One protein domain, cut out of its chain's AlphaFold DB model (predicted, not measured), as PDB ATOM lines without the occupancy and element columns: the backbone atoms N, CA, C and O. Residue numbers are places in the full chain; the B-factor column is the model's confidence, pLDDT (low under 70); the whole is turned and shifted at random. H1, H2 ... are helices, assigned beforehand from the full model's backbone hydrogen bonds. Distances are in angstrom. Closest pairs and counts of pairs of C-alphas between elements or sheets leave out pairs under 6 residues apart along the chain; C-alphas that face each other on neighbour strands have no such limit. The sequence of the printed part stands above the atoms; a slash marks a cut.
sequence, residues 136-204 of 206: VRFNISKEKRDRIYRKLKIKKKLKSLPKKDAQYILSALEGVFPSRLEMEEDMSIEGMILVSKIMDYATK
ATOM      1  N   VAL A 136     171.411 218.405 230.593       90.44
ATOM      2  CA  VAL A 136     172.703 218.560 231.265       90.44
ATOM      3  C   VAL A 136     173.465 217.244 231.159       90.44
ATOM      4  O   VAL A 136     172.908 216.170 231.387       90.44
ATOM      5  N   ARG A 137     174.742 217.317 230.775       92.44
ATOM      6  CA  ARG A 137     175.612 216.145 230.646       92.44
ATOM      7  C   ARG A 137     176.938 216.383 231.338       92.44
ATOM      8  O   ARG A 137     177.579 217.399 231.089       92.44
ATOM      9  N   PHE A 138     177.364 215.433 232.155       91.38
ATOM     10  CA  PHE A 138     178.703 215.418 232.735       91.38
ATOM     11  C   PHE A 138     179.093 213.999 233.142       91.38
ATOM     12  O   PHE A 138     178.242 213.140 233.346       91.38
ATOM     13  N   ASN A 139     180.394 213.743 233.246       93.00
ATOM     14  CA  ASN A 139     180.889 212.413 233.571       93.00
ATOM     15  C   ASN A 139     180.681 212.090 235.062       93.00
ATOM     16  O   ASN A 139     181.070 212.871 235.932       93.00
ATOM     17  N   ILE A 140     180.124 210.915 235.360       92.88
ATOM     18  CA  ILE A 140     180.007 210.379 236.721       92.88
ATOM     19  C   ILE A 140     180.858 209.111 236.795       92.88
ATOM     20  O   ILE A 140     180.566 208.125 236.120       92.88
ATOM     21  N   SER A 141     181.898 209.117 237.638       94.56
ATOM     22  CA  SER A 141     182.742 207.929 237.824       94.56
ATOM     23  C   SER A 141     181.922 206.739 238.332       94.56
ATOM     24  O   SER A 141     180.916 206.912 239.034       94.56
ATOM     25  N   LYS A 142     182.367 205.516 238.026       95.31
ATOM     26  CA  LYS A 142     181.690 204.288 238.464       95.31
ATOM     27  C   LYS A 142     181.533 204.249 239.988       95.31
ATOM     28  O   LYS A 142     180.447 203.969 240.484       95.31
ATOM     29  N   GLU A 143     182.570 204.627 240.728       95.38
ATOM     30  CA  GLU A 143     182.578 204.649 242.194       95.38
ATOM     31  C   GLU A 143     181.559 205.655 242.737       95.38
ATOM     32  O   GLU A 143     180.837 205.375 243.702       95.38
ATOM     33  N   LYS A 144     181.475 206.840 242.111       94.62
ATOM     34  CA  LYS A 144     180.502 207.870 242.486       94.62
ATOM     35  C   LYS A 144     179.082 207.389 242.192       94.62
ATOM     36  O   LYS A 144     178.229 207.481 243.076       94.62
ATOM     37  N   ARG A 145     178.844 206.797 241.020       96.00
ATOM     38  CA  ARG A 145     177.558 206.208 240.625       96.00
ATOM     39  C   ARG A 145     177.110 205.106 241.586       96.00
ATOM     40  O   ARG A 145     175.986 205.160 242.079       96.00
ATOM     41  N   ASP A 146     177.986 204.171 241.940       95.62
ATOM     42  CA  ASP A 146     177.671 203.068 242.860       95.62
ATOM     43  C   ASP A 146     177.376 203.572 244.282       95.62
ATOM     44  O   ASP A 146     176.532 203.021 245.002       95.62
ATOM     45  N   ARG A 147     178.040 204.656 244.707       95.81
ATOM     46  CA  ARG A 147     177.728 205.343 245.970       95.81
ATOM     47  C   ARG A 147     176.336 205.968 245.928       95.81
ATOM     48  O   ARG A 147     175.583 205.795 246.886       95.81
ATOM     49  N   ILE A 148     175.987 206.667 244.847       96.06
ATOM     50  CA  ILE A 148     174.655 207.264 244.654       96.06
ATOM     51  C   ILE A 148     173.587 206.168 244.657       96.06
ATOM     52  O   ILE A 148     172.614 206.260 245.409       96.06
ATOM     53  N   TYR A 149     173.810 205.100 243.885       95.44
ATOM     54  CA  TYR A 149     172.885 203.980 243.733       95.44
ATOM     55  C   TYR A 149     172.510 203.355 245.081       95.44
ATOM     56  O   TYR A 149     171.327 203.161 245.385       95.44
ATOM     57  N   ARG A 150     173.517 203.103 245.930       96.12
ATOM     58  CA  ARG A 150     173.325 202.581 247.290       96.12
ATOM     59  C   ARG A 150     172.678 203.607 248.216       96.12
ATOM     60  O   ARG A 150     171.673 203.295 248.854       96.12
ATOM     61  N   LYS A 151     173.208 204.835 248.274       96.00
ATOM     62  CA  LYS A 151     172.765 205.863 249.233       96.00
ATOM     63  C   LYS A 151     171.307 206.271 249.024       96.00
ATOM     64  O   LYS A 151     170.578 206.455 249.993       96.00
ATOM     65  N   LEU A 152     170.867 206.369 247.771       95.88
ATOM     66  CA  LEU A 152     169.490 206.727 247.426       95.88
ATOM     67  C   LEU A 152     168.533 205.525 247.372       95.88
ATOM     68  O   LEU A 152     167.347 205.713 247.089       95.88
ATOM     69  N   LYS A 153     169.020 204.308 247.663       96.81
ATOM     70  CA  LYS A 153     168.254 203.051 247.600       96.81
ATOM     71  C   LYS A 153     167.555 202.874 246.240       96.81
ATOM     72  O   LYS A 153     166.395 202.456 246.189       96.81
ATOM     73  N   ILE A 154     168.261 203.181 245.144       94.81
ATOM     74  CA  ILE A 154     167.694 203.257 243.785       94.81
ATOM     75  C   ILE A 154     166.971 201.963 243.403       94.81
ATOM     76  O   ILE A 154     165.822 202.020 242.981       94.81
ATOM     77  N   LYS A 155     167.575 200.791 243.656       95.25
ATOM     78  CA  LYS A 155     166.966 199.481 243.352       95.25
ATOM     79  C   LYS A 155     165.552 199.320 243.917       95.25
ATOM     80  O   LYS A 155     164.702 198.728 243.262       95.25
ATOM     81  N   LYS A 156     165.296 199.819 245.132       94.94
ATOM     82  CA  LYS A 156     163.968 199.736 245.759       94.94
ATOM     83  C   LYS A 156     162.993 200.704 245.089       94.94
ATOM     84  O   LYS A 156     161.875 200.306 244.795       94.94
ATOM     85  N   LYS A 157     163.432 201.937 244.822       94.12
ATOM     86  CA  LYS A 157     162.603 202.983 244.208       94.12
ATOM     87  C   LYS A 157     162.212 202.666 242.768       94.12
ATOM     88  O   LYS A 157     161.074 202.894 242.392       94.12
ATOM     89  N   LEU A 158     163.114 202.075 241.984       93.75
ATOM     90  CA  LEU A 158     162.816 201.685 240.601       93.75
ATOM     91  C   LEU A 158     161.665 200.675 240.495       93.75
ATOM     92  O   LEU A 158     160.989 200.649 239.477       93.75
ATOM     93  N   LYS A 159     161.417 199.862 241.532       93.56
ATOM     94  CA  LYS A 159     160.300 198.902 241.536       93.56
ATOM     95  C   LYS A 159     158.931 199.563 241.684       93.56
ATOM     96  O   LYS A 159     157.942 198.957 241.295       93.56
ATOM     97  N   SER A 160     158.873 200.745 242.293       93.00
ATOM     98  CA  SER A 160     157.624 201.462 242.559       93.00
ATOM     99  C   SER A 160     157.345 202.578 241.554       93.00
ATOM    100  O   SER A 160     156.302 203.211 241.646       93.00
ATOM    101  N   LEU A 161     158.281 202.863 240.647       93.56
ATOM    102  CA  LEU A 161     158.167 203.963 239.697       93.56
ATOM    103  C   LEU A 161     157.678 203.480 238.326       93.56
ATOM    104  O   LEU A 161     157.951 202.337 237.941       93.56
ATOM    105  N   PRO A 162     157.015 204.355 237.551       94.19
ATOM    106  CA  PRO A 162     156.724 204.098 236.149       94.19
ATOM    107  C   PRO A 162     157.989 203.727 235.361       94.19
ATOM    108  O   PRO A 162     159.084 204.233 235.620       94.19
ATOM    109  N   LYS A 163     157.838 202.881 234.334       92.31
ATOM    110  CA  LYS A 163     158.960 202.472 233.465       92.31
ATOM    111  C   LYS A 163     159.679 203.668 232.830       92.31
ATOM    112  O   LYS A 163     160.894 203.622 232.663       92.31
ATOM    113  N   LYS A 164     158.933 204.722 232.492       90.06
ATOM    114  CA  LYS A 164     159.465 205.946 231.885       90.06
ATOM    115  C   LYS A 164     160.393 206.696 232.848       90.06
ATOM    116  O   LYS A 164     161.541 206.958 232.509       90.06
ATOM    117  N   ASP A 165     159.960 206.903 234.090       94.69
ATOM    118  CA  ASP A 165     160.793 207.487 235.149       94.69
ATOM    119  C   ASP A 165     162.058 206.669 235.398       94.69
ATOM    120  O   ASP A 165     163.148 207.224 235.547       94.69
ATOM    121  N   ALA A 166     161.930 205.339 235.413       95.31
ATOM    122  CA  ALA A 166     163.066 204.445 235.592       95.31
ATOM    123  C   ALA A 166     164.150 204.670 234.525       95.31
ATOM    124  O   ALA A 166     165.333 204.656 234.863       95.31
ATOM    125  N   GLN A 167     163.770 204.938 233.271       94.69
ATOM    126  CA  GLN A 167     164.725 205.265 232.208       94.69
ATOM    127  C   GLN A 167     165.466 206.575 232.496       94.69
ATOM    128  O   GLN A 167     166.696 206.578 232.479       94.69
ATOM    129  N   TYR A 168     164.756 207.651 232.851       95.50
ATOM    130  CA  TYR A 168     165.394 208.926 233.210       95.50
ATOM    131  C   TYR A 168     166.337 208.794 234.406       95.50
ATOM    132  O   TYR A 168     167.420 209.375 234.409       95.50
ATOM    133  N   ILE A 169     165.966 207.999 235.409       96.75
ATOM    134  CA  ILE A 169     166.801 207.748 236.587       96.75
ATOM    135  C   ILE A 169     168.090 207.015 236.207       96.75
ATOM    136  O   ILE A 169     169.162 207.362 236.704       96.75
ATOM    137  N   LEU A 170     168.002 206.010 235.335       95.94
ATOM    138  CA  LEU A 170     169.176 205.282 234.854       95.94
ATOM    139  C   LEU A 170     170.080 206.188 234.008       95.94
ATOM    140  O   LEU A 170     171.281 206.232 234.262       95.94
ATOM    141  N   SER A 171     169.518 206.989 233.100       95.31
ATOM    142  CA  SER A 171     170.285 207.980 232.333       95.31
ATOM    143  C   SER A 171     170.956 209.026 233.228       95.31
ATOM    144  O   SER A 171     172.125 209.352 233.022       95.31
ATOM    145  N   ALA A 172     170.275 209.503 234.274       96.31
ATOM    146  CA  ALA A 172     170.844 210.449 235.231       96.31
ATOM    147  C   ALA A 172     172.038 209.848 235.994       96.31
ATOM    148  O   ALA A 172     173.031 210.531 236.238       96.31
ATOM    149  N   LEU A 173     171.987 208.553 236.331       95.94
ATOM    150  CA  LEU A 173     173.121 207.836 236.930       95.94
ATOM    151  C   LEU A 173     174.309 207.693 235.971       95.94
ATOM    152  O   LEU A 173     175.446 207.593 236.429       95.94
ATOM    153  N   GLU A 174     174.057 207.691 234.666       95.38
ATOM    154  CA  GLU A 174     175.074 207.730 233.609       95.38
ATOM    155  C   GLU A 174     175.540 209.157 233.283       95.38
ATOM    156  O   GLU A 174     176.384 209.347 232.410       95.38
ATOM    157  N   GLY A 175     175.036 210.162 234.005       93.69
ATOM    158  CA  GLY A 175     175.441 211.554 233.845       93.69
ATOM    159  C   GLY A 175     174.674 212.316 232.769       93.69
ATOM    160  O   GLY A 175     175.092 213.407 232.387       93.69
ATOM    161  N   VAL A 176     173.557 211.771 232.280       95.12
ATOM    162  CA  VAL A 176     172.661 212.423 231.319       95.12
ATOM    163  C   VAL A 176     171.363 212.798 232.022       95.12
ATOM    164  O   VAL A 176     170.497 211.959 232.258       95.12
ATOM    165  N   PHE A 177     171.215 214.080 232.337       93.81
ATOM    166  CA  PHE A 177     170.042 214.603 233.025       93.81
ATOM    167  C   PHE A 177     169.008 215.114 232.017       93.81
ATOM    168  O   PHE A 177     169.392 215.754 231.027       93.81
ATOM    169  N   PRO A 178     167.711 214.833 232.245       91.50
ATOM    170  CA  PRO A 178     166.644 215.397 231.432       91.50
ATOM    171  C   PRO A 178     166.675 216.924 231.471       91.50
ATOM    172  O   PRO A 178     167.153 217.537 232.427       91.50
ATOM    173  N   SER A 179     166.175 217.532 230.404       91.25
ATOM    174  CA  SER A 179     165.887 218.962 230.386       91.25
ATOM    175  C   SER A 179     164.736 219.288 231.342       91.25
ATOM    176  O   SER A 179     163.972 218.403 231.727       91.25
ATOM    177  N   ARG A 180     164.593 220.562 231.723       88.94
ATOM    178  CA  ARG A 180     163.494 220.989 232.598       88.94
ATOM    179  C   ARG A 180     162.132 220.659 231.985       88.94
ATOM    180  O   ARG A 180     161.273 220.146 232.690       88.94
ATOM    181  N   LEU A 181     161.985 220.891 230.682       86.62
ATOM    182  CA  LEU A 181     160.761 220.584 229.952       86.62
ATOM    183  C   LEU A 181     160.425 219.084 230.010       86.62
ATOM    184  O   LEU A 181     159.318 218.719 230.379       86.62
ATOM    185  N   GLU A 182     161.400 218.205 229.752       87.62
ATOM    186  CA  GLU A 182     161.183 216.752 229.869       87.62
ATOM    187  C   GLU A 182     160.834 216.337 231.304       87.62
ATOM    188  O   GLU A 182     160.025 215.439 231.503       87.62
ATOM    189  N   MET A 183     161.422 216.973 232.322       87.94
ATOM    190  CA  MET A 183     161.049 216.684 233.708       87.94
ATOM    191  C   MET A 183     159.588 217.048 233.995       87.94
ATOM    192  O   MET A 183     158.915 216.290 234.681       87.94
ATOM    193  N   GLU A 184     159.108 218.181 233.482       88.12
ATOM    194  CA  GLU A 184     157.737 218.660 233.696       88.12
ATOM    195  C   GLU A 184     156.700 217.870 232.868       88.12
ATOM    196  O   GLU A 184     155.604 217.607 233.358       88.12
ATOM    197  N   GLU A 185     157.042 217.449 231.645       85.50
ATOM    198  CA  GLU A 185     156.118 216.763 230.724       85.50
ATOM    199  C   GLU A 185     156.096 215.233 230.879       85.50
ATOM    200  O   GLU A 185     155.077 214.587 230.612       85.50
ATOM    201  N   ASP A 186     157.227 214.621 231.246       87.69
ATOM    202  CA  ASP A 186     157.412 213.174 231.110       87.69
ATOM    203  C   ASP A 186     157.536 212.411 232.427       87.69
ATOM    204  O   ASP A 186     157.415 211.181 232.402       87.69
ATOM    205  N   MET A 187     157.809 213.091 233.542       92.00
ATOM    206  CA  MET A 187     158.158 212.444 234.805       92.00
ATOM    207  C   MET A 187     157.100 212.650 235.888       92.00
ATOM    208  O   MET A 187     156.492 213.711 236.000       92.00
ATOM    209  N   SER A 188     156.936 211.650 236.760       94.06
ATOM    210  CA  SER A 188     156.226 211.869 238.026       94.06
ATOM    211  C   SER A 188     157.019 212.793 238.956       94.06
ATOM    212  O   SER A 188     158.248 212.890 238.864       94.06
ATOM    213  N   ILE A 189     156.333 213.405 239.926       93.06
ATOM    214  CA  ILE A 189     156.961 214.222 240.976       93.06
ATOM    215  C   ILE A 189     158.035 213.405 241.715       93.06
ATOM    216  O   ILE A 189     159.141 213.889 241.970       93.06
ATOM    217  N   GLU A 190     157.757 212.139 242.021       95.38
ATOM    218  CA  GLU A 190     158.693 211.230 242.676       95.38
ATOM    219  C   GLU A 190     159.934 210.964 241.817       95.38
ATOM    220  O   GLU A 190     161.058 210.936 242.338       95.38
ATOM    221  N   GLY A 191     159.737 210.787 240.508       95.50
ATOM    222  CA  GLY A 191     160.800 210.653 239.520       95.50
ATOM    223  C   GLY A 191     161.677 211.904 239.468       95.50
ATOM    224  O   GLY A 191     162.901 211.797 239.605       95.50
ATOM    225  N   MET A 192     161.059 213.083 239.351       95.62
ATOM    226  CA  MET A 192     161.746 214.380 239.335       95.62
ATOM    227  C   MET A 192     162.603 214.565 240.588       95.62
ATOM    228  O   MET A 192     163.803 214.816 240.485       95.62
ATOM    229  N   ILE A 193     162.024 214.350 241.775       95.81
ATOM    230  CA  ILE A 193     162.733 214.455 243.060       95.81
ATOM    231  C   ILE A 193     163.954 213.531 243.088       95.81
ATOM    232  O   ILE A 193     165.000 213.885 243.643       95.81
ATOM    233  N   LEU A 194     163.836 212.319 242.540       96.88
ATOM    234  CA  LEU A 194     164.943 211.374 242.545       96.88
ATOM    235  C   LEU A 194     166.062 211.787 241.585       96.88
ATOM    236  O   LEU A 194     167.226 211.706 241.976       96.88
ATOM    237  N   VAL A 195     165.726 212.263 240.386       96.56
ATOM    238  CA  VAL A 195     166.698 212.798 239.420       96.56
ATOM    239  C   VAL A 195     167.411 214.025 239.984       96.56
ATOM    240  O   VAL A 195     168.640 214.067 239.944       96.56
ATOM    241  N   SER A 196     166.691 214.965 240.606       94.56
ATOM    242  CA  SER A 196     167.301 216.126 241.270       94.56
ATOM    243  C   SER A 196     168.271 215.702 242.372       94.56
ATOM    244  O   SER A 196     169.402 216.177 242.419       94.56
ATOM    245  N   LYS A 197     167.900 214.717 243.204       96.19
ATOM    246  CA  LYS A 197     168.813 214.165 244.218       96.19
ATOM    247  C   LYS A 197     170.055 213.539 243.588       96.19
ATOM    248  O   LYS A 197     171.149 213.720 244.116       96.19
ATOM    249  N   ILE A 198     169.911 212.788 242.495       96.06
ATOM    250  CA  ILE A 198     171.060 212.226 241.769       96.06
ATOM    251  C   ILE A 198     171.969 213.357 241.288       96.06
ATOM    252  O   ILE A 198     173.173 213.275 241.518       96.06
ATOM    253  N   MET A 199     171.400 214.419 240.710       94.69
ATOM    254  CA  MET A 199     172.144 215.587 240.239       94.69
ATOM    255  C   MET A 199     172.941 216.225 241.372       94.69
ATOM    256  O   MET A 199     174.155 216.344 241.249       94.69
ATOM    257  N   ASP A 200     172.303 216.517 242.507       94.31
ATOM    258  CA  ASP A 200     172.963 217.108 243.677       94.31
ATOM    259  C   ASP A 200     174.140 216.262 244.169       94.31
ATOM    260  O   ASP A 200     175.210 216.772 244.494       94.31
ATOM    261  N   TYR A 201     173.964 214.941 244.249       93.94
ATOM    262  CA  TYR A 201     175.053 214.055 244.654       93.94
ATOM    263  C   TYR A 201     176.167 213.977 243.613       93.94
ATOM    264  O   TYR A 201     177.329 213.765 243.973       93.94
ATOM    265  N   ALA A 202     175.816 214.094 242.339       92.00
ATOM    266  CA  ALA A 202     176.737 213.987 241.229       92.00
ATOM    267  C   ALA A 202     177.550 215.280 241.026       92.00
ATOM    268  O   ALA A 202     178.724 215.183 240.671       92.00
ATOM    269  N   THR A 203     176.998 216.451 241.346       91.12
ATOM    270  CA  THR A 203     177.674 217.758 241.242       91.12
ATOM    271  C   THR A 203     178.410 218.169 242.512       91.12
ATOM    272  O   THR A 203     179.401 218.886 242.419       91.12
ATOM    273  N   LYS A 204     178.008 217.677 243.694       87.88
ATOM    274  CA  LYS A 204     178.768 217.913 244.930       87.88
ATOM    275  C   LYS A 204     180.203 217.409 244.780       87.88
ATOM    276  O   LYS A 204     180.429 216.223 244.480       87.88
TER     277      LYS A 204
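What this domain is: This is residues 136 to 204 of the 206 residues of an uncharacterized protein of Sulfurovum sp (UniProt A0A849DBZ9). Two helices, H3 and H5, lie side by side and run the same way as the core, with H1 packed aslant on their last turns. At the other end of this pair sits H4, and short H2 lies along one side, near both. The printed part has 69 residues with five named helices, H1 to H5 in chain order, and no named strand; its class is all helix. It is compact, with a radius of gyration of the C-alphas of 10.9 A, and spans 30 by 25 by 15 A.

Where its parts are: Find C-alpha 142 at (181.690, 204.288, 238.464); from there H1 runs to residue 151, 14.1 A. H2 is residues 154 to 158, 6.0 A. H3, residues 163 to 173, covers 15.5 A, and H4, residues 180 to 186, 10.0 A. H5 runs 21.0 A from residue 189 to C-alpha 203 at (177.674, 217.758, 241.242).

How they stand to each other: Look first at Arg 145 and Leu 173, the closest C-alphas of H1 and H3, 6.0 A apart; these helices only just touch, with 3 pairs within 8 A, at a steep tilt of 50 degrees. H1 touches residues 198 to 202 of H5 alone, closest at C-alphas 148 and 198, 6.8 A. H3 and H5 touch, closest at C-alphas 165 and 191, 5.4 A, at a shallow tilt of 9 degrees, the same way. H2 and H4 are apart. In each helix every O i to N i+4 pair is within hydrogen-bond range.

The domain as a whole: Residues 136 to 137 pair antiparallel with 176 to 177. The printed part has no cut and no long link. No printed residue is under 70 in pLDDT.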